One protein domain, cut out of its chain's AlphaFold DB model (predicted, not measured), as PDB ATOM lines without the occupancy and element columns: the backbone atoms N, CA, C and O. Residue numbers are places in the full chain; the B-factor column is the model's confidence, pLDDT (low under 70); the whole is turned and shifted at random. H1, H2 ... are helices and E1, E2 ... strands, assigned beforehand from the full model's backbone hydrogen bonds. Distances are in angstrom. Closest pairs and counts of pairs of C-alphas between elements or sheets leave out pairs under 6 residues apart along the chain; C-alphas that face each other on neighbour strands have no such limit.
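This is residues 102 to 268 of the 286 residues of an uncharacterized protein of Deltaproteobacteria bacterium (UniProt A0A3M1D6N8). The chain is wound in stacked turns, a well-formed three-sided solenoid: E3, E5, E9 and E11 each bend sharply and run through two walls, while E2, E4, residues 200 to 201, E8 and E10 line the third. E1 and E7 add to one of the two walls and E6 to the other; H1 packs across E3 and E5 on the wall with E6, H2 follows it toward the end at E1 and E2, where residues 121 to 127 cover the winding, and residues 146 to 151 stick out. The printed part has 167 residues, with two named helices followed by eleven named strands, H1 and H2 and then E1 to E11. The strands form a branched sheet of seven and two pairs, E2 with E4 and E8 with E10, each sheet parallel, and the class is mostly strand. The whole is compact, with a radius of gyration of the C-alphas of 14.9 A and spans of 42 by 40 by 29 A.

The largest sheet is branched and twisted, and holds E1, residues 132 to 136, E3, 162 to 172, E5, 185 to 196, E6, 211 to 215, E7, 224 to 228, E9, 236 to 246, and E11, 256 to 263. E5 has E3 on one side, and on the other side E6 beside residues 185 to 189 and E7 beside residues 192 to 196. E3 bends by 96 degrees at residue 167, E5 by 114 degrees at 191, E9 by 125 degrees at 241 and E11 by 112 degrees at 259. E3 and E5 are parallel, with N 166 and O 188 2.8 A apart, within hydrogen-bond range. Also within that range are N 135 and O 170 of E1 and E3, 2.8 A, N 187 and O 212 of E5 and E6, 2.8 A, N 193 and O 224 of E5 and E7, 2.8 A, N 213 and O 236 of E6 and E9, 2.8 A, and N 239 and O 257 of E9 and E11, 2.7 A. E2, residues 155 to 159, and E4, 175 to 179, are parallel, with N 157 and O 176 2.8 A apart. Their sheet and the branched one form a sandwich, two sheets face to face, with the facing parts 9.3 A centre to centre. E8, residues 232 to 234, and E10, 251 to 253, are parallel, with N 253 and O 233 2.7 A apart. Residues 200 to 201 pair in parallel with 176 to 177 of E4 and with 232 to 233 of E8. H1, residues 102 to 111, is on the branched sheet at a height of 9.1 A and runs across the strands, at 69 degrees to E6 on the local plane; its closest C-alphas to E3 are those of Ser 110 and Tyr 165, 5.6 A. H2, residues 115 to 120, is on that sheet too, with the C-alphas of Asn 115 and Tyr 164 5.5 A apart, the closest of H2 and E3. Every O i to N i+4 pair is within hydrogen-bond range in H2, and 5 of 6 are in H1.

H1 begins at C-alpha 102, (-15.423, 9.568, -8.620), and is 14.6 A long; H2 measures 8.8 A. E3 spans 22.3 A and E5 20.3 A from first to last C-alpha, with C-alpha 185 at (-26.304, 18.780, -19.255). E9 spans 14.9 A, and E11, 12.5 A, ends at C-alpha 263, (-15.564, 32.892, -0.203).

The C-alphas of Ala 148 and Asp 220 are the two farthest apart, at 43.7 A. The printed part has no cut. The links H2 to E1, E1 to E2 and E5 to E6 are long. The mean pLDDT of the printed part is 92.3, and residues 141 to 152 are under 70.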
ATOM      1  N   LEU A 102     -15.766   8.561  -7.629       92.12
ATOM      2  CA  LEU A 102     -15.423   9.568  -8.620       92.12
ATOM      3  C   LEU A 102     -14.508   8.981  -9.696       92.12
ATOM      4  O   LEU A 102     -14.701   9.272 -10.870       92.12
ATOM      5  N   ASP A 103     -13.552   8.124  -9.327       93.88
ATOM      6  CA  ASP A 103     -12.624   7.534 -10.292       93.88
ATOM      7  C   ASP A 103     -13.344   6.572 -11.240       93.88
ATOM      8  O   ASP A 103     -13.153   6.662 -12.456       93.88
ATOM      9  N   ALA A 104     -14.212   5.699 -10.719       95.12
ATOM     10  CA  ALA A 104     -14.997   4.790 -11.549       95.12
ATOM     11  C   ALA A 104     -15.954   5.543 -12.484       95.12
ATOM     12  O   ALA A 104     -16.047   5.202 -13.666       95.12
ATOM     13  N   VAL A 105     -16.632   6.588 -11.992       95.12
ATOM     14  CA  VAL A 105     -17.543   7.391 -12.818       95.12
ATOM     15  C   VAL A 105     -16.777   8.156 -13.897       95.12
ATOM     16  O   VAL A 105     -17.177   8.123 -15.061       95.12
ATOM     17  N   MET A 106     -15.657   8.797 -13.551       96.88
ATOM     18  CA  MET A 106     -14.828   9.524 -14.518       96.88
ATOM     19  C   MET A 106     -14.249   8.577 -15.577       96.88
ATOM     20  O   MET A 106     -14.271   8.905 -16.764       96.88
ATOM     21  N   ALA A 107     -13.791   7.386 -15.180       97.00
ATOM     22  CA  ALA A 107     -13.327   6.361 -16.111       97.00
ATOM     23  C   ALA A 107     -14.453   5.905 -17.050       97.00
ATOM     24  O   ALA A 107     -14.279   5.919 -18.268       97.00
ATOM     25  N   TRP A 108     -15.636   5.587 -16.517       97.19
ATOM     26  CA  TRP A 108     -16.775   5.156 -17.328       97.19
ATOM     27  C   TRP A 108     -17.249   6.246 -18.297       97.19
ATOM     28  O   TRP A 108     -17.482   5.964 -19.475       97.19
ATOM     29  N   ARG A 109     -17.336   7.505 -17.843       97.69
ATOM     30  CA  ARG A 109     -17.724   8.654 -18.679       97.69
ATOM     31  C   ARG A 109     -16.685   8.987 -19.744       97.69
ATOM     32  O   ARG A 109     -17.072   9.465 -20.807       97.69
ATOM     33  N   SER A 110     -15.405   8.673 -19.539       97.81
ATOM     34  CA  SER A 110     -14.385   8.828 -20.589       97.81
ATOM     35  C   SER A 110     -14.670   7.970 -21.830       97.81
ATOM     36  O   SER A 110     -14.355   8.372 -22.950       97.81
ATOM     37  N   GLU A 111     -15.360   6.840 -21.646       97.88
ATOM     38  CA  GLU A 111     -15.756   5.917 -22.713       97.88
ATOM     39  C   GLU A 111     -17.225   6.099 -23.147       97.88
ATOM     40  O   GLU A 111     -17.558   5.877 -24.310       97.88
ATOM     41  N   ASN A 112     -18.103   6.524 -22.228       98.06
ATOM     42  CA  ASN A 112     -19.557   6.606 -22.409       98.06
ATOM     43  C   ASN A 112     -20.056   8.054 -22.270       98.06
ATOM     44  O   ASN A 112     -20.658   8.443 -21.262       98.06
ATOM     45  N   ASN A 113     -19.793   8.857 -23.301       97.94
ATOM     46  CA  ASN A 113     -20.174  10.267 -23.370       97.94
ATOM     47  C   ASN A 113     -20.741  10.665 -24.742       97.94
ATOM     48  O   ASN A 113     -20.656   9.938 -25.732       97.94
ATOM     49  N   ASP A 114     -21.285  11.875 -24.784       98.38
ATOM     50  CA  ASP A 114     -21.930  12.507 -25.926       98.38
ATOM     51  C   ASP A 114     -21.020  13.502 -26.668       98.38
ATOM     52  O   ASP A 114     -21.507  14.344 -27.426       98.38
ATOM     53  N   ASN A 115     -19.690  13.432 -26.515       98.25
ATOM     54  CA  ASN A 115     -18.768  14.400 -27.132       98.25
ATOM     55  C   ASN A 115     -18.923  14.513 -28.656       98.25
ATOM     56  O   ASN A 115     -18.634  15.564 -29.237       98.25
ATOM     57  N   PHE A 116     -19.410  13.461 -29.321       97.56
ATOM     58  CA  PHE A 116     -19.704  13.502 -30.753       97.56
ATOM     59  C   PHE A 116     -20.723  14.600 -31.112       97.56
ATOM     60  O   PHE A 116     -20.605  15.182 -32.188       97.56
ATOM     61  N   LYS A 117     -21.675  14.936 -30.222       97.31
ATOM     62  CA  LYS A 117     -22.649  16.022 -30.431       97.31
ATOM     63  C   LYS A 117     -21.944  17.380 -30.515       97.31
ATOM     64  O   LYS A 117     -22.217  18.147 -31.434       97.31
ATOM     65  N   LEU A 118     -20.972  17.634 -29.629       96.50
ATOM     66  CA  LEU A 118     -20.159  18.863 -29.638       96.50
ATOM     67  C   LEU A 118     -19.318  18.977 -30.918       96.50
ATOM     68  O   LEU A 118     -19.141  20.063 -31.464       96.50
ATOM     69  N   GLN A 119     -18.806  17.852 -31.420       95.81
ATOM     70  CA  GLN A 119     -17.973  17.811 -32.628       95.81
ATOM     71  C   GLN A 119     -18.778  17.903 -33.932       95.81
ATOM     72  O   GLN A 119     -18.239  18.334 -34.954       95.81
ATOM     73  N   GLN A 120     -20.037  17.459 -33.924       96.06
ATOM     74  CA  GLN A 120     -20.938  17.531 -35.075       96.06
ATOM     75  C   GLN A 120     -21.585  18.907 -35.221       96.06
ATOM     76  O   GLN A 120     -21.871  19.316 -36.347       96.06
ATOM     77  N   ASP A 121     -21.785  19.623 -34.116       94.88
ATOM     78  CA  ASP A 121     -22.321  20.975 -34.136       94.88
ATOM     79  C   ASP A 121     -21.295  21.956 -34.757       94.88
ATOM     80  O   ASP A 121     -20.203  22.153 -34.211       94.88
ATOM     81  N   PRO A 122     -21.607  22.600 -35.902       91.94
ATOM     82  CA  PRO A 122     -20.672  23.503 -36.577       91.94
ATOM     83  C   PRO A 122     -20.267  24.724 -35.741       91.94
ATOM     84  O   PRO A 122     -19.191  25.287 -35.956       91.94
ATOM     85  N   CYS A 123     -21.127  25.150 -34.816       90.75
ATOM     86  CA  CYS A 123     -20.864  26.243 -33.897       90.75
ATOM     87  C   CYS A 123     -19.941  25.799 -32.753       90.75
ATOM     88  O   CYS A 123     -18.990  26.520 -32.438       90.75
ATOM     89  N   LEU A 124     -20.181  24.628 -32.156       93.75
ATOM     90  CA  LEU A 124     -19.409  24.146 -31.002       93.75
ATOM     91  C   LEU A 124     -18.048  23.583 -31.387       93.75
ATOM     92  O   LEU A 124     -17.069  23.828 -30.684       93.75
ATOM     93  N   LYS A 125     -17.951  22.900 -32.532       94.81
ATOM     94  CA  LYS A 125     -16.727  22.217 -32.974       94.81
ATOM     95  C   LYS A 125     -15.483  23.107 -32.944       94.81
ATOM     96  O   LYS A 125     -14.393  22.630 -32.663       94.81
ATOM     97  N   ARG A 126     -15.625  24.401 -33.241       93.06
ATOM     98  CA  ARG A 126     -14.504  25.360 -33.264       93.06
ATOM     99  C   ARG A 126     -13.945  25.712 -31.882       93.06
ATOM    100  O   ARG A 126     -12.845  26.241 -31.809       93.06
ATOM    101  N   PHE A 127     -14.724  25.479 -30.829       94.56
ATOM    102  CA  PHE A 127     -14.317  25.657 -29.436       94.56
ATOM    103  C   PHE A 127     -13.777  24.356 -28.838       94.56
ATOM    104  O   PHE A 127     -13.287  24.361 -27.714       94.56
ATOM    105  N   PHE A 128     -13.880  23.241 -29.565       95.44
ATOM    106  CA  PHE A 128     -13.397  21.946 -29.115       95.44
ATOM    107  C   PHE A 128     -11.944  21.745 -29.566       95.44
ATOM    108  O   PHE A 128     -11.682  21.565 -30.757       95.44
ATOM    109  N   ASP A 129     -11.006  21.770 -28.622       95.62
ATOM    110  CA  ASP A 129      -9.568  21.635 -28.873       95.62
ATOM    111  C   ASP A 129      -8.938  20.641 -27.893       95.62
ATOM    112  O   ASP A 129      -9.092  20.761 -26.680       95.62
ATOM    113  N   GLY A 130      -8.255  19.622 -28.417       94.38
ATOM    114  CA  GLY A 130      -7.549  18.631 -27.597       94.38
ATOM    115  C   GLY A 130      -8.412  17.905 -26.554       94.38
ATOM    116  O   GLY A 130      -7.900  17.552 -25.500       94.38
ATOM    117  N   GLY A 131      -9.713  17.716 -26.806       96.69
ATOM    118  CA  GLY A 131     -10.642  17.126 -25.828       96.69
ATOM    119  C   GLY A 131     -11.199  18.118 -24.801       96.69
ATOM    120  O   GLY A 131     -11.966  17.722 -23.928       96.69
ATOM    121  N   SER A 132     -10.837  19.396 -24.905       98.19
ATOM    122  CA  SER A 132     -11.344  20.481 -24.068       98.19
ATOM    123  C   SER A 132     -12.360  21.333 -24.821       98.19
ATOM    124  O   SER A 132     -12.268  21.489 -26.038       98.19
ATOM    125  N   LEU A 133     -13.303  21.929 -24.095       97.50
ATOM    126  CA  LEU A 133     -14.210  22.947 -24.619       97.50
ATOM    127  C   LEU A 133     -13.764  24.325 -24.114       97.50
ATOM    128  O   LEU A 133     -13.921  24.641 -22.935       97.50
ATOM    129  N   VAL A 134     -13.196  25.135 -25.008       96.75
ATOM    130  CA  VAL A 134     -12.612  26.452 -24.711       96.75
ATOM    131  C   VAL A 134     -13.402  27.543 -25.427       96.75
ATOM    132  O   VAL A 134     -13.249  27.766 -26.628       96.75
ATOM    133  N   VAL A 135     -14.236  28.258 -24.680       94.94
ATOM    134  CA  VAL A 135     -15.041  29.381 -25.165       94.94
ATOM    135  C   VAL A 135     -14.422  30.691 -24.679       94.94
ATOM    136  O   VAL A 135     -14.669  31.131 -23.560       94.94
ATOM    137  N   ASP A 136     -13.622  31.343 -25.525       93.75
ATOM    138  CA  ASP A 136     -13.005  32.643 -25.226       93.75
ATOM    139  C   ASP A 136     -13.424  33.695 -26.258       93.75
ATOM    140  O   ASP A 136     -13.142  33.548 -27.449       93.75
ATOM    141  N   CYS A 137     -14.069  34.775 -25.805       89.12
ATOM    142  CA  CYS A 137     -14.456  35.890 -26.673       89.12
ATOM    143  C   CYS A 137     -13.733  37.217 -26.429       89.12
ATOM    144  O   CYS A 137     -14.168  38.274 -26.890       89.12
ATOM    145  N   SER A 138     -12.542  37.158 -25.833       87.12
ATOM    146  CA  SER A 138     -11.631  38.305 -25.740       87.12
ATOM    147  C   SER A 138     -11.194  38.873 -27.103       87.12
ATOM    148  O   SER A 138     -10.887  40.060 -27.199       87.12
ATOM    149  N   GLY A 139     -11.206  38.064 -28.169       82.19
ATOM    150  CA  GLY A 139     -10.810  38.472 -29.525       82.19
ATOM    151  C   GLY A 139     -11.903  39.133 -30.378       82.19
ATOM    152  O   GLY A 139     -11.658  39.416 -31.549       82.19
ATOM    153  N   GLY A 140     -13.116  39.345 -29.850       72.50
ATOM    154  CA  GLY A 140     -14.223  39.990 -30.578       72.50
ATOM    155  C   GLY A 140     -14.873  39.150 -31.693       72.50
ATOM    156  O   GLY A 140     -15.742  39.649 -32.406       72.50
ATOM    157  N   GLY A 141     -14.483  37.883 -31.854       67.31
ATOM    158  CA  GLY A 141     -15.012  36.976 -32.875       67.31
ATOM    159  C   GLY A 141     -15.945  35.917 -32.295       67.31
ATOM    160  O   GLY A 141     -15.495  34.831 -31.954       67.31
ATOM    161  N   CYS A 142     -17.250  36.183 -32.239       64.12
ATOM    162  CA  CYS A 142     -18.235  35.232 -31.715       64.12
ATOM    163  C   CYS A 142     -19.241  34.820 -32.812       64.12
ATOM    164  O   CYS A 142     -20.384  35.256 -32.842       64.12
ATOM    165  N   CYS A 143     -18.812  33.986 -33.768       60.88
ATOM    166  CA  CYS A 143     -19.592  33.677 -34.992       60.88
ATOM    167  C   CYS A 143     -20.671  32.567 -34.891       60.88
ATOM    168  O   CYS A 143     -20.930  31.908 -35.893       60.88
ATOM    169  N   CYS A 144     -21.275  32.315 -33.727       67.12
ATOM    170  CA  CYS A 144     -22.234  31.204 -33.572       67.12
ATOM    171  C   CYS A 144     -23.706  31.591 -33.706       67.12
ATOM    172  O   CYS A 144     -24.535  30.747 -34.038       67.12
ATOM    173  N   SER A 145     -24.064  32.851 -33.473       57.34
ATOM    174  CA  SER A 145     -25.455  33.273 -33.579       57.34
ATOM    175  C   SER A 145     -25.735  33.804 -34.984       57.34
ATOM    176  O   SER A 145     -25.414  34.945 -35.306       57.34
ATOM    177  N   SER A 146     -26.417  33.011 -35.812       54.16
ATOM    178  CA  SER A 146     -27.163  33.545 -36.962       54.16
ATOM    179  C   SER A 146     -28.326  34.453 -36.519       54.16
ATOM    180  O   SER A 146     -28.863  35.219 -37.319       54.16
ATOM    181  N   ARG A 147     -28.692  34.422 -35.226       55.03
ATOM    182  CA  ARG A 147     -29.600  35.384 -34.590       55.03
ATOM    183  C   ARG A 147     -28.844  36.651 -34.190       55.03
ATOM    184  O   ARG A 147     -28.176  36.704 -33.163       55.03
ATOM    185  N   ALA A 148     -29.002  37.686 -35.007       45.16
ATOM    186  CA  ALA A 148     -28.445  39.031 -34.867       45.16
ATOM    187  C   ALA A 148     -28.996  39.853 -33.670       45.16
ATOM    188  O   ALA A 148     -29.244  41.050 -33.810       45.16
ATOM    189  N   HIS A 149     -29.232  39.246 -32.503       50.50
ATOM    190  CA  HIS A 149     -29.862  39.918 -31.352       50.50
ATOM    191  C   HIS A 149     -29.039  39.894 -30.056       50.50
ATOM    192  O   HIS A 149     -29.513  40.360 -29.024       50.50
ATOM    193  N   GLY A 150     -27.788  39.431 -30.103       55.59
ATOM    194  CA  GLY A 150     -26.851  39.659 -29.007       55.59
ATOM    195  C   GLY A 150     -26.390  41.116 -28.983       55.59
ATOM    196  O   GLY A 150     -26.006  41.664 -30.017       55.59
ATOM    197  N   ALA A 151     -26.400  41.745 -27.805       64.12
ATOM    198  CA  ALA A 151     -25.684  42.999 -27.595       64.12
ATOM    199  C   ALA A 151     -24.217  42.844 -28.057       64.12
ATOM    200  O   ALA A 151     -23.635  41.767 -27.869       64.12
ATOM    201  N   PRO A 152     -23.611  43.877 -28.669       67.69
ATOM    202  CA  PRO A 152     -22.230  43.803 -29.135       67.69
ATOM    203  C   PRO A 152     -21.296  43.346 -28.005       67.69
ATOM    204  O   PRO A 152     -21.330  43.900 -26.908       67.69
ATOM    205  N   GLY A 153     -20.473  42.326 -28.278       73.94
ATOM    206  CA  GLY A 153     -19.455  41.819 -27.347       73.94
ATOM    207  C   GLY A 153     -19.805  40.551 -26.557       73.94
ATOM    208  O   GLY A 153     -19.043  40.201 -25.660       73.94
ATOM    209  N   ARG A 154     -20.909  39.852 -26.861       78.94
ATOM    210  CA  ARG A 154     -21.249  38.558 -26.230       78.94
ATOM    211  C   ARG A 154     -21.080  37.368 -27.175       78.94
ATOM    212  O   ARG A 154     -21.354  37.474 -28.370       78.94
ATOM    213  N   CYS A 155     -20.687  36.227 -26.606       84.81
ATOM    214  CA  CYS A 155     -20.582  34.937 -27.293       84.81
ATOM    215  C   CYS A 155     -21.511  33.901 -26.689       84.81
ATOM    216  O   CYS A 155     -21.051  33.131 -25.847       84.81
ATOM    217  N   PRO A 156     -22.790  33.865 -27.084       90.75
ATOM    218  CA  PRO A 156     -23.641  32.774 -26.662       90.75
ATOM    219  C   PRO A 156     -23.171  31.481 -27.338       90.75
ATOM    220  O   PRO A 156     -23.023  31.410 -28.565       90.75
ATOM    221  N   VAL A 157     -22.919  30.473 -26.517       92.94
ATOM    222  CA  VAL A 157     -22.648  29.094 -26.904       92.94
ATOM    223  C   VAL A 157     -23.719  28.237 -26.254       92.94
ATOM    224  O   VAL A 157     -23.819  28.221 -25.037       92.94
ATOM    225  N   ILE A 158     -24.527  27.553 -27.063       95.12
ATOM    226  CA  ILE A 158     -25.657  26.764 -26.570       95.12
ATOM    227  C   ILE A 158     -25.239  25.295 -26.518       95.12
ATOM    228  O   ILE A 158     -24.915  24.716 -27.555       95.12
ATOM    229  N   LEU A 159     -25.243  24.696 -25.330       97.00
ATOM    230  CA  LEU A 159     -24.975  23.275 -25.138       97.00
ATOM    231  C   LEU A 159     -26.256  22.458 -25.363       97.00
ATOM    232  O   LEU A 159     -27.289  22.760 -24.757       97.00
ATOM    233  N   PRO A 160     -26.223  21.422 -26.220       97.38
ATOM    234  CA  PRO A 160     -27.325  20.480 -26.328       97.38
ATOM    235  C   PRO A 160     -27.348  19.533 -25.122       97.38
ATOM    236  O   PRO A 160     -26.325  19.322 -24.470       97.38
ATOM    237  N   ALA A 161     -28.499  18.908 -24.874       98.06
ATOM    238  CA  ALA A 161     -28.646  17.911 -23.816       98.06
ATOM    239  C   ALA A 161     -27.670  16.736 -23.995       98.06
ATOM    240  O   ALA A 161     -27.490  16.222 -25.113       98.06
ATOM    241  N   GLY A 162     -27.076  16.281 -22.895       97.88
ATOM    242  CA  GLY A 162     -26.161  15.145 -22.905       97.88
ATOM    243  C   GLY A 162     -25.169  15.125 -21.753       97.88
ATOM    244  O   GLY A 162     -25.065  16.071 -20.975       97.88
ATOM    245  N   ALA A 163     -24.409  14.035 -21.691       98.44
ATOM    246  CA  ALA A 163     -23.320  13.865 -20.737       98.44
ATOM    247  C   ALA A 163     -21.973  13.902 -21.460       98.44
ATOM    248  O   ALA A 163     -21.690  13.050 -22.302       98.44
ATOM    249  N   TYR A 164     -21.134  14.875 -21.134       98.38
ATOM    250  CA  TYR A 164     -19.885  15.162 -21.837       98.38
ATOM    251  C   TYR A 164     -18.685  14.870 -20.948       98.38
ATOM    252  O   TYR A 164     -18.710  15.167 -19.759       98.38
ATOM    253  N   TYR A 165     -17.621  14.325 -21.530       98.50
ATOM    254  CA  TYR A 165     -16.354  14.110 -20.831       98.50
ATOM    255  C   TYR A 165     -15.286  15.001 -21.448       98.50
ATOM    256  O   TYR A 165     -14.967  14.858 -22.625       98.50
ATOM    257  N   LEU A 166     -14.737  15.929 -20.678       98.56
ATOM    258  CA  LEU A 166     -13.825  16.949 -21.179       98.56
ATOM    259  C   LEU A 166     -12.497  16.874 -20.431       98.56
ATOM    260  O   LEU A 166     -12.474  16.796 -19.204       98.56
ATOM    261  N   GLU A 167     -11.384  16.973 -21.159       98.31
ATOM    262  CA  GLU A 167     -10.065  17.169 -20.538       98.31
ATOM    263  C   GLU A 167     -10.044  18.516 -19.781       98.31
ATOM    264  O   GLU A 167      -9.578  18.604 -18.644       98.31
ATOM    265  N   GLY A 168     -10.676  19.544 -20.360       98.44
ATOM    266  CA  GLY A 168     -10.904  20.838 -19.724       98.44
ATOM    267  C   GLY A 168     -12.158  21.560 -20.225       98.44
ATOM    268  O   GLY A 168     -12.611  21.365 -21.353       98.44
ATOM    269  N   PHE A 169     -12.711  22.428 -19.384       98.38
ATOM    270  CA  PHE A 169     -13.815  23.326 -19.700       98.38
ATOM    271  C   PHE A 169     -13.432  24.753 -19.302       98.38
ATOM    272  O   PHE A 169     -13.242  25.058 -18.124       98.38
ATOM    273  N   GLU A 170     -13.266  25.622 -20.296       98.00
ATOM    274  CA  GLU A 170     -12.794  26.991 -20.103       98.00
ATOM    275  C   GLU A 170     -13.781  27.982 -20.734       98.00
ATOM    276  O   GLU A 170     -14.008  27.954 -21.941       98.00
ATOM    277  N   VAL A 171     -14.336  28.897 -19.940       96.81
ATOM    278  CA  VAL A 171     -15.222  29.974 -20.399       96.81
ATOM    279  C   VAL A 171     -14.614  31.313 -19.992       96.81
ATOM    280  O   VAL A 171     -14.400  31.589 -18.810       96.81
ATOM    281  N   ARG A 172     -14.288  32.155 -20.975       95.56
ATOM    282  CA  ARG A 172     -13.544  33.398 -20.757       95.56
ATOM    283  C   ARG A 172     -14.059  34.573 -21.580       95.56
ATOM    284  O   ARG A 172     -14.544  34.425 -22.697       95.56
ATOM    285  N   GLY A 173     -13.826  35.778 -21.065       92.12
ATOM    286  CA  GLY A 173     -13.850  37.004 -21.869       92.12
ATOM    287  C   GLY A 173     -15.247  37.354 -22.373       92.12
ATOM    288  O   GLY A 173     -15.472  37.407 -23.581       92.12
ATOM    289  N   ASN A 174     -16.177  37.581 -21.443       91.62
ATOM    290  CA  ASN A 174     -17.602  37.841 -21.708       91.62
ATOM    291  C   ASN A 174     -18.316  36.734 -22.519       91.62
ATOM    292  O   ASN A 174     -19.385  36.968 -23.092       91.62
ATOM    293  N   ALA A 175     -17.723  35.539 -22.603       93.50
ATOM    294  CA  ALA A 175     -18.395  34.374 -23.151       93.50
ATOM    295  C   ALA A 175     -19.591  33.990 -22.276       93.50
ATOM    296  O   ALA A 175     -19.553  34.132 -21.052       93.50
ATOM    297  N   VAL A 176     -20.651  33.519 -22.925       94.50
ATOM    298  CA  VAL A 176     -21.869  33.064 -22.263       94.50
ATOM    299  C   VAL A 176     -22.132  31.652 -22.753       94.50
ATOM    300  O   VAL A 176     -22.359  31.446 -23.941       94.50
ATOM    301  N   VAL A 177     -22.079  30.680 -21.855       95.81
ATOM    302  CA  VAL A 177     -22.534  29.324 -22.159       95.81
ATOM    303  C   VAL A 177     -23.960  29.194 -21.643       95.81
ATOM    304  O   VAL A 177     -24.216  29.490 -20.484       95.81
ATOM    305  N   GLU A 178     -24.883  28.799 -22.507       96.06
ATOM    306  CA  GLU A 178     -26.299  28.579 -22.209       96.06
ATOM    307  C   GLU A 178     -26.639  27.117 -22.496       96.06
ATOM    308  O   GLU A 178     -25.982  26.461 -23.306       96.06
ATOM    309  N   LEU A 179     -27.688  26.605 -21.869       96.19
ATOM    310  CA  LEU A 179     -28.257  25.311 -22.216       96.19
ATOM    311  C   LEU A 179     -29.372  25.491 -23.244       96.19
ATOM    312  O   LEU A 179     -30.151  26.446 -23.171       96.19
ATOM    313  N   ALA A 180     -29.503  24.546 -24.176       95.81
ATOM    314  CA  ALA A 180     -30.692  24.482 -25.019       95.81
ATOM    315  C   ALA A 180     -31.970  24.378 -24.156       95.81
ATOM    316  O   ALA A 180     -31.937  23.984 -22.987       95.81
ATOM    317  N   GLU A 181     -33.109  24.785 -24.715       94.88
ATOM    318  CA  GLU A 181     -34.393  24.750 -24.009       94.88
ATOM    319  C   GLU A 181     -34.731  23.316 -23.571       94.88
ATOM    320  O   GLU A 181     -34.720  22.400 -24.395       94.88
ATOM    321  N   GLY A 182     -34.984  23.130 -22.270       94.88
ATOM    322  CA  GLY A 182     -35.253  21.820 -21.665       94.88
ATOM    323  C   GLY A 182     -34.074  20.843 -21.701       94.88
ATOM    324  O   GLY A 182     -34.275  19.646 -21.521       94.88
ATOM    325  N   ALA A 183     -32.862  21.316 -22.004       96.81
ATOM    326  CA  ALA A 183     -31.679  20.473 -21.987       96.81
ATOM    327  C   ALA A 183     -31.123  20.326 -20.573       96.81
ATOM    328  O   ALA A 183     -30.771  21.326 -19.956       96.81
ATOM    329  N   GLU A 184     -30.954  19.075 -20.156       96.69
ATOM    330  CA  GLU A 184     -30.135  18.669 -19.017       96.69
ATOM    331  C   GLU A 184     -28.720  18.342 -19.518       96.69
ATOM    332  O   GLU A 184     -28.539  17.625 -20.517       96.69
ATOM    333  N   VAL A 185     -27.706  18.904 -18.863       97.88
ATOM    334  CA  VAL A 185     -26.304  18.780 -19.255       97.88
ATOM    335  C   VAL A 185     -25.451  18.353 -18.070       97.88
ATOM    336  O   VAL A 185     -25.399  19.020 -17.041       97.88
ATOM    337  N   GLU A 186     -24.703  17.269 -18.263       98.06
ATOM    338  CA  GLU A 186     -23.684  16.809 -17.323       98.06
ATOM    339  C   GLU A 186     -22.291  17.006 -17.934       98.06
ATOM    340  O   GLU A 186     -22.004  16.506 -19.025       98.06
ATOM    341  N   LEU A 187     -21.399  17.710 -17.239       98.31
ATOM    342  CA  LEU A 187     -20.009  17.918 -17.644       98.31
ATOM    343  C   LEU A 187     -19.065  17.192 -16.684       98.31
ATOM    344  O   LEU A 187     -18.907  17.598 -15.538       98.31
ATOM    345  N   TYR A 188     -18.383  16.161 -17.170       98.38
ATOM    346  CA  TYR A 188     -17.329  15.446 -16.453       98.38
ATOM    347  C   TYR A 188     -15.982  16.025 -16.871       98.38
ATOM    348  O   TYR A 188     -15.458  15.705 -17.939       98.38
ATOM    349  N   VAL A 189     -15.448  16.929 -16.056       98.50
ATOM    350  CA  VAL A 189     -14.248  17.709 -16.360       98.50
ATOM    351  C   VAL A 189     -13.062  17.116 -15.617       98.50
ATOM    352  O   VAL A 189     -13.020  17.103 -14.387       98.50
ATOM    353  N   LYS A 190     -12.095  16.603 -16.370       98.25
ATOM    354  CA  LYS A 190     -10.990  15.819 -15.830       98.25
ATOM    355  C   LYS A 190      -9.947  16.668 -15.112       98.25
ATOM    356  O   LYS A 190      -9.697  16.394 -13.947       98.25
ATOM    357  N   ASP A 191      -9.383  17.681 -15.777       97.69
ATOM    358  CA  ASP A 191      -8.181  18.371 -15.278       97.69
ATOM    359  C   ASP A 191      -8.404  19.858 -14.972       97.69
ATOM    360  O   ASP A 191      -7.846  20.397 -14.008       97.69
ATOM    361  N   ARG A 192      -9.197  20.557 -15.797       98.25
ATOM    362  CA  ARG A 192      -9.302  22.024 -15.736       98.25
ATOM    363  C   ARG A 192     -10.725  22.545 -15.923       98.25
ATOM    364  O   ARG A 192     -11.280  22.424 -17.006       98.25
ATOM    365  N   LEU A 193     -11.251  23.236 -14.916       98.31
ATOM    366  CA  LEU A 193     -12.489  24.011 -14.953       98.31
ATOM    367  C   LEU A 193     -12.182  25.491 -14.692       98.31
ATOM    368  O   LEU A 193     -11.781  25.864 -13.590       98.31
ATOM    369  N   VAL A 194     -12.358  26.341 -15.702       98.06
ATOM    370  CA  VAL A 194     -12.067  27.779 -15.609       98.06
ATOM    371  C   VAL A 194     -13.255  28.591 -16.105       98.06
ATOM    372  O   VAL A 194     -13.605  28.513 -17.277       98.06
ATOM    373  N   VAL A 195     -13.814  29.443 -15.250       97.38
ATOM    374  CA  VAL A 195     -14.794  30.467 -15.629       97.38
ATOM    375  C   VAL A 195     -14.315  31.817 -15.114       97.38
ATOM    376  O   VAL A 195     -14.195  32.034 -13.908       97.38
ATOM    377  N   GLU A 196     -13.967  32.720 -16.033       96.19
ATOM    378  CA  GLU A 196     -13.386  34.006 -15.646       96.19
ATOM    379  C   GLU A 196     -13.600  35.154 -16.638       96.19
ATOM    380  O   GLU A 196     -13.980  34.972 -17.796       96.19
ATOM    381  N   ARG A 197     -13.248  36.371 -16.203       93.94
ATOM    382  CA  ARG A 197     -13.260  37.599 -17.023       93.94
ATOM    383  C   ARG A 197     -14.673  37.911 -17.536       93.94
ATOM    384  O   ARG A 197     -14.898  37.999 -18.746       93.94
ATOM    385  N   ASN A 198     -15.602  38.067 -16.592       94.19
ATOM    386  CA  ASN A 198     -17.034  38.294 -16.809       94.19
ATOM    387  C   ASN A 198     -17.722  37.213 -17.664       94.19
ATOM    388  O   ASN A 198     -18.701  37.483 -18.363       94.19
ATOM    389  N   ALA A 199     -17.169  35.999 -17.674       94.69
ATOM    390  CA  ALA A 199     -17.824  34.856 -18.283       94.69
ATOM    391  C   ALA A 199     -19.069  34.469 -17.482       94.69
ATOM    392  O   ALA A 199     -19.089  34.610 -16.257       94.69
ATOM    393  N   ARG A 200     -20.082  33.967 -18.185       96.00
ATOM    394  CA  ARG A 200     -21.337  33.495 -17.599       96.00
ATOM    395  C   ARG A 200     -21.598  32.064 -18.023       96.00
ATOM    396  O   ARG A 200     -21.363  31.711 -19.182       96.00
ATOM    397  N   LEU A 201     -22.101  31.271 -17.095       96.25
ATOM    398  CA  LEU A 201     -22.426  29.872 -17.318       96.25
ATOM    399  C   LEU A 201     -23.850  29.641 -16.846       96.25
ATOM    400  O   LEU A 201     -24.125  29.823 -15.667       96.25
ATOM    401  N   GLN A 202     -24.725  29.304 -17.790       91.19
ATOM    402  CA  GLN A 202     -26.161  29.166 -17.611       91.19
ATOM    403  C   GLN A 202     -26.723  30.317 -16.757       91.19
ATOM    404  O   GLN A 202     -26.994  30.152 -15.581       91.19
ATOM    405  N   PRO A 203     -26.858  31.536 -17.306       88.06
ATOM    406  CA  PRO A 203     -27.135  32.728 -16.501       88.06
ATOM    407  C   PRO A 203     -28.556  32.789 -15.913       88.06
ATOM    408  O   PRO A 203     -28.907  33.819 -15.347       88.06
ATOM    409  N   ASP A 204     -29.376  31.757 -16.106       94.25
ATOM    410  CA  ASP A 204     -30.727  31.644 -15.561       94.25
ATOM    411  C   ASP A 204     -30.693  30.808 -14.270       94.25
ATOM    412  O   ASP A 204     -30.557  29.583 -14.357       94.25
ATOM    413  N   PRO A 205     -30.810  31.434 -13.080       92.50
ATOM    414  CA  PRO A 205     -30.763  30.727 -11.802       92.50
ATOM    415  C   PRO A 205     -31.845  29.660 -11.639       92.50
ATOM    416  O   PRO A 205     -31.609  28.683 -10.940       92.50
ATOM    417  N   ALA A 206     -32.997  29.817 -12.305       91.69
ATOM    418  CA  ALA A 206     -34.107  28.862 -12.238       91.69
ATOM    419  C   ALA A 206     -33.795  27.515 -12.911       91.69
ATOM    420  O   ALA A 206     -34.619  26.608 -12.885       91.69
ATOM    421  N   ARG A 207     -32.640  27.421 -13.576       93.12
ATOM    422  CA  ARG A 207     -32.158  26.245 -14.302       93.12
ATOM    423  C   ARG A 207     -30.774  25.818 -13.807       93.12
ATOM    424  O   ARG A 207     -29.966  25.315 -14.585       93.12
ATOM    425  N   ALA A 208     -30.445  26.106 -12.546       92.75
ATOM    426  CA  ALA A 208     -29.162  25.721 -11.959       92.75
ATOM    427  C   ALA A 208     -28.991  24.192 -11.879       92.75
ATOM    428  O   ALA A 208     -27.875  23.687 -11.988       92.75
ATOM    429  N   ASP A 209     -30.092  23.465 -11.703       92.56
ATOM    430  CA  ASP A 209     -30.167  22.005 -11.637       92.56
ATOM    431  C   ASP A 209     -30.027  21.317 -13.001       92.56
ATOM    432  O   ASP A 209     -29.544  20.188 -13.067       92.56
ATOM    433  N   ASP A 210     -30.336  22.022 -14.091       95.19
ATOM    434  CA  ASP A 210     -30.133  21.530 -15.458       95.19
ATOM    435  C   ASP A 210     -28.646  21.405 -15.852       95.19
ATOM    436  O   ASP A 210     -28.334  20.784 -16.873       95.19
ATOM    437  N   LEU A 211     -27.715  22.004 -15.094       96.62
ATOM    438  CA  LEU A 211     -26.273  21.919 -15.340       96.62
ATOM    439  C   LEU A 211     -25.539  21.286 -14.158       96.62
ATOM    440  O   LEU A 211     -25.227  21.957 -13.177       96.62
ATOM    441  N   LEU A 212     -25.151  20.021 -14.303       96.44
ATOM    442  CA  LEU A 212     -24.247  19.348 -13.375       96.44
ATOM    443  C   LEU A 212     -22.814  19.376 -13.905       96.44
ATOM    444  O   LEU A 212     -22.546  18.946 -15.024       96.44
ATOM    445  N   ILE A 213     -21.864  19.800 -13.075       97.50
ATOM    446  CA  ILE A 213     -20.432  19.676 -13.348       97.50
ATOM    447  C   ILE A 213     -19.782  18.776 -12.304       97.50
ATOM    448  O   ILE A 213     -19.782  19.082 -11.116       97.50
ATOM    449  N   VAL A 214     -19.173  17.689 -12.765       97.19
ATOM    450  CA  VAL A 214     -18.358  16.770 -11.973       97.19
ATOM    451  C   VAL A 214     -16.892  17.033 -12.300       97.19
ATOM    452  O   VAL A 214     -16.456  16.826 -13.432       97.19
ATOM    453  N   PHE A 215     -16.122  17.505 -11.324       97.81
ATOM    454  CA  PHE A 215     -14.708  17.828 -11.492       97.81
ATOM    455  C   PHE A 215     -13.822  16.754 -10.850       97.81
ATOM    456  O   PHE A 215     -13.871  16.529  -9.640       97.81
ATOM    457  N   GLY A 216     -13.017  16.081 -11.675       96.62
ATOM    458  CA  GLY A 216     -12.232  14.908 -11.277       96.62
ATOM    459  C   GLY A 216     -10.884  15.210 -10.617       96.62
ATOM    460  O   GLY A 216     -10.354  14.357  -9.898       96.62
ATOM    461  N   ALA A 217     -10.315  16.392 -10.864       96.75
ATOM    462  CA  ALA A 217      -8.948  16.703 -10.461       96.75
ATOM    463  C   ALA A 217      -8.826  17.063  -8.974       96.75
ATOM    464  O   ALA A 217      -9.696  17.712  -8.393       96.75
ATOM    465  N   ASP A 218      -7.673  16.734  -8.389       97.06
ATOM    466  CA  ASP A 218      -7.233  17.312  -7.118       97.06
ATOM    467  C   ASP A 218      -6.438  18.597  -7.386       97.06
ATOM    468  O   ASP A 218      -5.443  18.595  -8.121       97.06
ATOM    469  N   THR A 219      -6.860  19.705  -6.778       96.50
ATOM    470  CA  THR A 219      -6.185  21.003  -6.925       96.50
ATOM    471  C   THR A 219      -4.792  21.029  -6.295       96.50
ATOM    472  O   THR A 219      -3.927  21.768  -6.759       96.50
ATOM    473  N   ASP A 220      -4.531  20.185  -5.294       95.62
ATOM    474  CA  ASP A 220      -3.212  20.059  -4.660       95.62
ATOM    475  C   ASP A 220      -2.260  19.212  -5.525       95.62
ATOM    476  O   ASP A 220      -1.040  19.342  -5.426       95.62
ATOM    477  N   ALA A 221      -2.812  18.401  -6.435       96.62
ATOM    478  CA  ALA A 221      -2.067  17.638  -7.437       96.62
ATOM    479  C   ALA A 221      -1.915  18.380  -8.783       96.62
ATOM    480  O   ALA A 221      -1.450  17.794  -9.761       96.62
ATOM    481  N   GLY A 222      -2.283  19.667  -8.849       96.69
ATOM    482  CA  GLY A 222      -2.125  20.516 -10.036       96.69
ATOM    483  C   GLY A 222      -3.375  20.676 -10.906       96.69
ATOM    484  O   GLY A 222      -3.315  21.398 -11.906       96.69
ATOM    485  N   GLY A 223      -4.500  20.061 -10.525       97.44
ATOM    486  CA  GLY A 223      -5.808  20.346 -11.114       97.44
ATOM    487  C   GLY A 223      -6.189  21.819 -10.965       97.44
ATOM    488  O   GLY A 223      -5.778  22.490 -10.018       97.44
ATOM    489  N   GLN A 224      -6.968  22.354 -11.904       97.69
ATOM    490  CA  GLN A 224      -7.337  23.772 -11.895       97.69
ATOM    491  C   GLN A 224      -8.847  23.953 -11.806       97.69
ATOM    492  O   GLN A 224      -9.547  23.699 -12.779       97.69
ATOM    493  N   LEU A 225      -9.322  24.456 -10.666       97.75
ATOM    494  CA  LEU A 225     -10.695  24.913 -10.462       97.75
ATOM    495  C   LEU A 225     -10.675  26.421 -10.195       97.75
ATOM    496  O   LEU A 225     -10.233  26.865  -9.138       97.75
ATOM    497  N   VAL A 226     -11.095  27.222 -11.174       97.19
ATOM    498  CA  VAL A 226     -11.013  28.686 -11.113       97.19
ATOM    499  C   VAL A 226     -12.349  29.298 -11.506       97.19
ATOM    500  O   VAL A 226     -12.690  29.309 -12.684       97.19
ATOM    501  N   LEU A 227     -13.066  29.870 -10.538       96.38
ATOM    502  CA  LEU A 227     -14.295  30.639 -10.749       96.38
ATOM    503  C   LEU A 227     -14.050  32.059 -10.223       96.38
ATOM    504  O   LEU A 227     -13.917  32.240  -9.018       96.38
ATOM    505  N   ARG A 228     -13.885  33.068 -11.091       95.31
ATOM    506  CA  ARG A 228     -13.477  34.416 -10.635       95.31
ATOM    507  C   ARG A 228     -13.879  35.560 -11.556       95.31
ATOM    508  O   ARG A 228     -13.993  35.389 -12.764       95.31
ATOM    509  N   ASN A 229     -13.873  36.772 -11.001       89.38
ATOM    510  CA  ASN A 229     -13.991  38.049 -11.717       89.38
ATOM    511  C   ASN A 229     -15.353  38.255 -12.404       89.38
ATOM    512  O   ASN A 229     -15.452  38.123 -13.630       89.38
ATOM    513  N   ASN A 230     -16.345  38.692 -11.616       92.12
ATOM    514  CA  ASN A 230     -17.682  39.110 -12.071       92.12
ATOM    515  C   ASN A 230     -18.407  38.039 -12.898       92.12
ATOM    516  O   ASN A 230     -18.905  38.315 -13.994       92.12
ATOM    517  N   SER A 231     -18.396  36.804 -12.408       92.50
ATOM    518  CA  SER A 231     -19.015  35.674 -13.094       92.50
ATOM    519  C   SER A 231     -20.345  35.309 -12.450       92.50
ATOM    520  O   SER A 231     -20.414  35.148 -11.234       92.50
ATOM    521  N   ASP A 232     -21.360  35.151 -13.299       94.69
ATOM    522  CA  ASP A 232     -22.696  34.674 -12.937       94.69
ATOM    523  C   ASP A 232     -22.803  33.212 -13.392       94.69
ATOM    524  O   ASP A 232     -22.675  32.925 -14.591       94.69
ATOM    525  N   LEU A 233     -22.973  32.295 -12.442       96.56
ATOM    526  CA  LEU A 233     -22.933  30.851 -12.663       96.56
ATOM    527  C   LEU A 233     -24.212  30.229 -12.103       96.56
ATOM    528  O   LEU A 233     -24.424  30.348 -10.904       96.56
ATOM    529  N   ALA A 234     -25.029  29.550 -12.907       96.25
ATOM    530  CA  ALA A 234     -26.076  28.669 -12.384       96.25
ATOM    531  C   ALA A 234     -25.722  27.213 -12.701       96.25
ATOM    532  O   ALA A 234     -25.725  26.808 -13.862       96.25
ATOM    533  N   MET A 235     -25.327  26.453 -11.682       96.00
ATOM    534  CA  MET A 235     -24.895  25.064 -11.833       96.00
ATOM    535  C   MET A 235     -24.875  24.318 -10.499       96.00
ATOM    536  O   MET A 235     -24.660  24.901  -9.436       96.00
ATOM    537  N   MET A 236     -24.950  22.997 -10.588       94.88
ATOM    538  CA  MET A 236     -24.547  22.071  -9.540       94.88
ATOM    539  C   MET A 236     -23.077  21.693  -9.750       94.88
ATOM    540  O   MET A 236     -22.705  21.233 -10.828       94.88
ATOM    541  N   LEU A 237     -22.222  21.864  -8.740       95.31
ATOM    542  CA  LEU A 237     -20.798  21.514  -8.821       95.31
ATOM    543  C   LEU A 237     -20.450  20.405  -7.831       95.31
ATOM    544  O   LEU A 237     -20.556  20.587  -6.624       95.31
ATOM    545  N   TYR A 238     -19.940  19.289  -8.334       95.00
ATOM    546  CA  TYR A 238     -19.389  18.203  -7.535       95.00
ATOM    547  C   TYR A 238     -17.880  18.084  -7.777       95.00
ATOM    548  O   TYR A 238     -17.434  17.591  -8.811       95.00
ATOM    549  N   ALA A 239     -17.081  18.561  -6.827       96.00
ATOM    550  CA  ALA A 239     -15.626  18.640  -6.898       96.00
ATOM    551  C   ALA A 239     -14.976  18.283  -5.539       96.00
ATOM    552  O   ALA A 239     -14.236  19.088  -4.965       96.00
ATOM    553  N   PRO A 240     -15.214  17.073  -4.998       93.81
ATOM    554  CA  PRO A 240     -14.870  16.705  -3.617       93.81
ATOM    555  C   PRO A 240     -13.361  16.676  -3.330       93.81
ATOM    556  O   PRO A 240     -12.953  16.625  -2.176       93.81
ATOM    557  N   ARG A 241     -12.522  16.690  -4.373       94.62
ATOM    558  CA  ARG A 241     -11.052  16.721  -4.278       94.62
ATOM    559  C   ARG A 241     -10.467  18.121  -4.472       94.62
ATOM    560  O   ARG A 241      -9.255  18.286  -4.389       94.62
ATOM    561  N   ALA A 242     -11.297  19.118  -4.767       96.69
ATOM    562  CA  ALA A 242     -10.845  20.446  -5.146       96.69
ATOM    563  C   ALA A 242     -11.091  21.472  -4.042       96.69
ATOM    564  O   ALA A 242     -12.119  21.449  -3.363       96.69
ATOM    565  N   ARG A 243     -10.157  22.417  -3.918       96.94
ATOM    566  CA  ARG A 243     -10.378  23.684  -3.217       96.94
ATOM    567  C   ARG A 243     -11.046  24.665  -4.171       96.94
ATOM    568  O   ARG A 243     -10.557  24.869  -5.284       96.94
ATOM    569  N   LEU A 244     -12.132  25.289  -3.736       96.50
ATOM    570  CA  LEU A 244     -12.833  26.308  -4.502       96.50
ATOM    571  C   LEU A 244     -12.673  27.669  -3.835       96.50
ATOM    572  O   LEU A 244     -13.087  27.856  -2.697       96.50
ATOM    573  N   ALA A 245     -12.142  28.636  -4.579       95.44
ATOM    574  CA  ALA A 245     -12.177  30.040  -4.198       95.44
ATOM    575  C   ALA A 245     -13.204  30.796  -5.050       95.44
ATOM    576  O   ALA A 245     -13.236  30.625  -6.270       95.44
ATOM    577  N   LEU A 246     -13.983  31.675  -4.419       95.06
ATOM    578  CA  LEU A 246     -14.956  32.567  -5.055       95.06
ATOM    579  C   LEU A 246     -14.562  34.040  -4.844       95.06
ATOM    580  O   LEU A 246     -15.238  34.752  -4.100       95.06
ATOM    581  N   PRO A 247     -13.457  34.522  -5.448       93.81
ATOM    582  CA  PRO A 247     -13.018  35.896  -5.272       93.81
ATOM    583  C   PRO A 247     -13.732  36.860  -6.227       93.81
ATOM    584  O   PRO A 247     -13.929  36.566  -7.408       93.81
ATOM    585  N   ASN A 248     -13.942  38.090  -5.754       89.06
ATOM    586  CA  ASN A 248     -14.298  39.263  -6.562       89.06
ATOM    587  C   ASN A 248     -15.620  39.099  -7.337       89.06
ATOM    588  O   ASN A 248     -15.610  38.902  -8.559       89.06
ATOM    589  N   HIS A 249     -16.742  39.263  -6.627       92.44
ATOM    590  CA  HIS A 249     -18.100  39.275  -7.192       92.44
ATOM    591  C   HIS A 249     -18.405  38.050  -8.068       92.44
ATOM    592  O   HIS A 249     -18.758  38.174  -9.240       92.44
ATOM    593  N   VAL A 250     -18.223  36.850  -7.524       95.25
ATOM    594  CA  VAL A 250     -18.738  35.632  -8.158       95.25
ATOM    595  C   VAL A 250     -20.087  35.319  -7.539       95.25
ATOM    596  O   VAL A 250     -20.176  35.231  -6.316       95.25
ATOM    597  N   TYR A 251     -21.102  35.146  -8.378       95.62
ATOM    598  CA  TYR A 251     -22.431  34.707  -7.976       95.62
ATOM    599  C   TYR A 251     -22.637  33.286  -8.490       95.62
ATOM    600  O   TYR A 251     -22.653  33.062  -9.703       95.62
ATOM    601  N   LEU A 252     -22.754  32.327  -7.573       96.12
ATOM    602  CA  LEU A 252     -23.029  30.930  -7.895       96.12
ATOM    603  C   LEU A 252     -24.423  30.563  -7.397       96.12
ATOM    604  O   LEU A 252     -24.657  30.562  -6.198       96.12
ATOM    605  N   TYR A 253     -25.322  30.232  -8.313       95.31
ATOM    606  CA  TYR A 253     -26.662  29.720  -8.061       95.31
ATOM    607  C   TYR A 253     -26.658  28.198  -8.228       95.31
ATOM    608  O   TYR A 253     -26.176  27.697  -9.241       95.31
ATOM    609  N   GLY A 254     -27.170  27.463  -7.245       93.38
ATOM    610  CA  GLY A 254     -27.212  26.000  -7.239       93.38
ATOM    611  C   GLY A 254     -26.637  25.414  -5.953       93.38
ATOM    612  O   GLY A 254     -26.786  25.978  -4.869       93.38
ATOM    613  N   ALA A 255     -25.976  24.266  -6.056       91.12
ATOM    614  CA  ALA A 255     -25.315  23.624  -4.926       91.12
ATOM    615  C   ALA A 255     -23.888  23.230  -5.283       91.12
ATOM    616  O   ALA A 255     -23.568  22.930  -6.434       91.12
ATOM    617  N   ILE A 256     -23.032  23.203  -4.265       93.25
ATOM    618  CA  ILE A 256     -21.647  22.787  -4.422       93.25
ATOM    619  C   ILE A 256     -21.286  21.709  -3.411       93.25
ATOM    620  O   ILE A 256     -21.751  21.712  -2.269       93.25
ATOM    621  N   VAL A 257     -20.410  20.822  -3.862       92.88
ATOM    622  CA  VAL A 257     -19.697  19.861  -3.043       92.88
ATOM    623  C   VAL A 257     -18.211  20.014  -3.324       92.88
ATOM    624  O   VAL A 257     -17.768  19.727  -4.434       92.88
ATOM    625  N   VAL A 258     -17.434  20.483  -2.350       94.94
ATOM    626  CA  VAL A 258     -15.992  20.755  -2.521       94.94
ATOM    627  C   VAL A 258     -15.183  20.243  -1.333       94.94
ATOM    628  O   VAL A 258     -15.741  19.962  -0.275       94.94
ATOM    629  N   ARG A 259     -13.861  20.105  -1.480       94.19
ATOM    630  CA  ARG A 259     -12.998  19.798  -0.327       94.19
ATOM    631  C   ARG A 259     -12.943  20.972   0.638       94.19
ATOM    632  O   ARG A 259     -12.980  20.776   1.837       94.19
ATOM    633  N   GLU A 260     -12.828  22.176   0.100       95.94
ATOM    634  CA  GLU A 260     -12.608  23.390   0.879       95.94
ATOM    635  C   GLU A 260     -13.209  24.568   0.122       95.94
ATOM    636  O   GLU A 260     -13.059  24.648  -1.105       95.94
ATOM    637  N   LEU A 261     -13.878  25.469   0.835       96.62
ATOM    638  CA  LEU A 261     -14.515  26.647   0.252       96.62
ATOM    639  C   LEU A 261     -13.881  27.924   0.802       96.62
ATOM    640  O   LEU A 261     -13.841  28.125   2.006       96.62
ATOM    641  N   HIS A 262     -13.450  28.810  -0.093       97.06
ATOM    642  CA  HIS A 262     -12.933  30.143   0.219       97.06
ATOM    643  C   HIS A 262     -13.797  31.203  -0.466       97.06
ATOM    644  O   HIS A 262     -13.601  31.526  -1.640       97.06
ATOM    645  N   GLY A 263     -14.781  31.743   0.241       94.06
ATOM    646  CA  GLY A 263     -15.564  32.892  -0.203       94.06
ATOM    647  C   GLY A 263     -14.868  34.199   0.166       94.06
ATOM    648  O   GLY A 263     -14.604  34.432   1.340       94.06
ATOM    649  N   GLY A 264     -14.617  35.081  -0.807       93.12
ATOM    650  CA  GLY A 264     -13.984  36.376  -0.539       93.12
ATOM    651  C   GLY A 264     -14.486  37.504  -1.437       93.12
ATOM    652  O   GLY A 264     -15.001  37.269  -2.528       93.12
ATOM    653  N   ASN A 265     -14.315  38.752  -0.995       89.38
ATOM    654  CA  ASN A 265     -14.623  39.983  -1.742       89.38
ATOM    655  C   ASN A 265     -15.983  39.937  -2.466       89.38
ATOM    656  O   ASN A 265     -16.040  39.941  -3.702       89.38
ATOM    657  N   HIS A 266     -17.068  39.898  -1.688       92.75
ATOM    658  CA  HIS A 266     -18.449  39.825  -2.184       92.75
ATOM    659  C   HIS A 266     -18.793  38.555  -2.991       92.75
ATOM    660  O   HIS A 266     -19.760  38.560  -3.752       92.75
ATOM    661  N   GLY A 267     -18.026  37.470  -2.846       93.56
ATOM    662  CA  GLY A 267     -18.413  36.155  -3.358       93.56
ATOM    663  C   GLY A 267     -19.718  35.675  -2.718       93.56
ATOM    664  O   GLY A 267     -19.865  35.693  -1.497       93.56
ATOM    665  N   ARG A 268     -20.681  35.266  -3.536       94.69
ATOM    666  CA  ARG A 268     -22.023  34.875  -3.107       94.69
ATOM    667  C   ARG A 268     -22.359  33.496  -3.638       94.69
ATOM    668  O   ARG A 268     -22.191  33.230  -4.830       94.69
TER     669      ARG A 268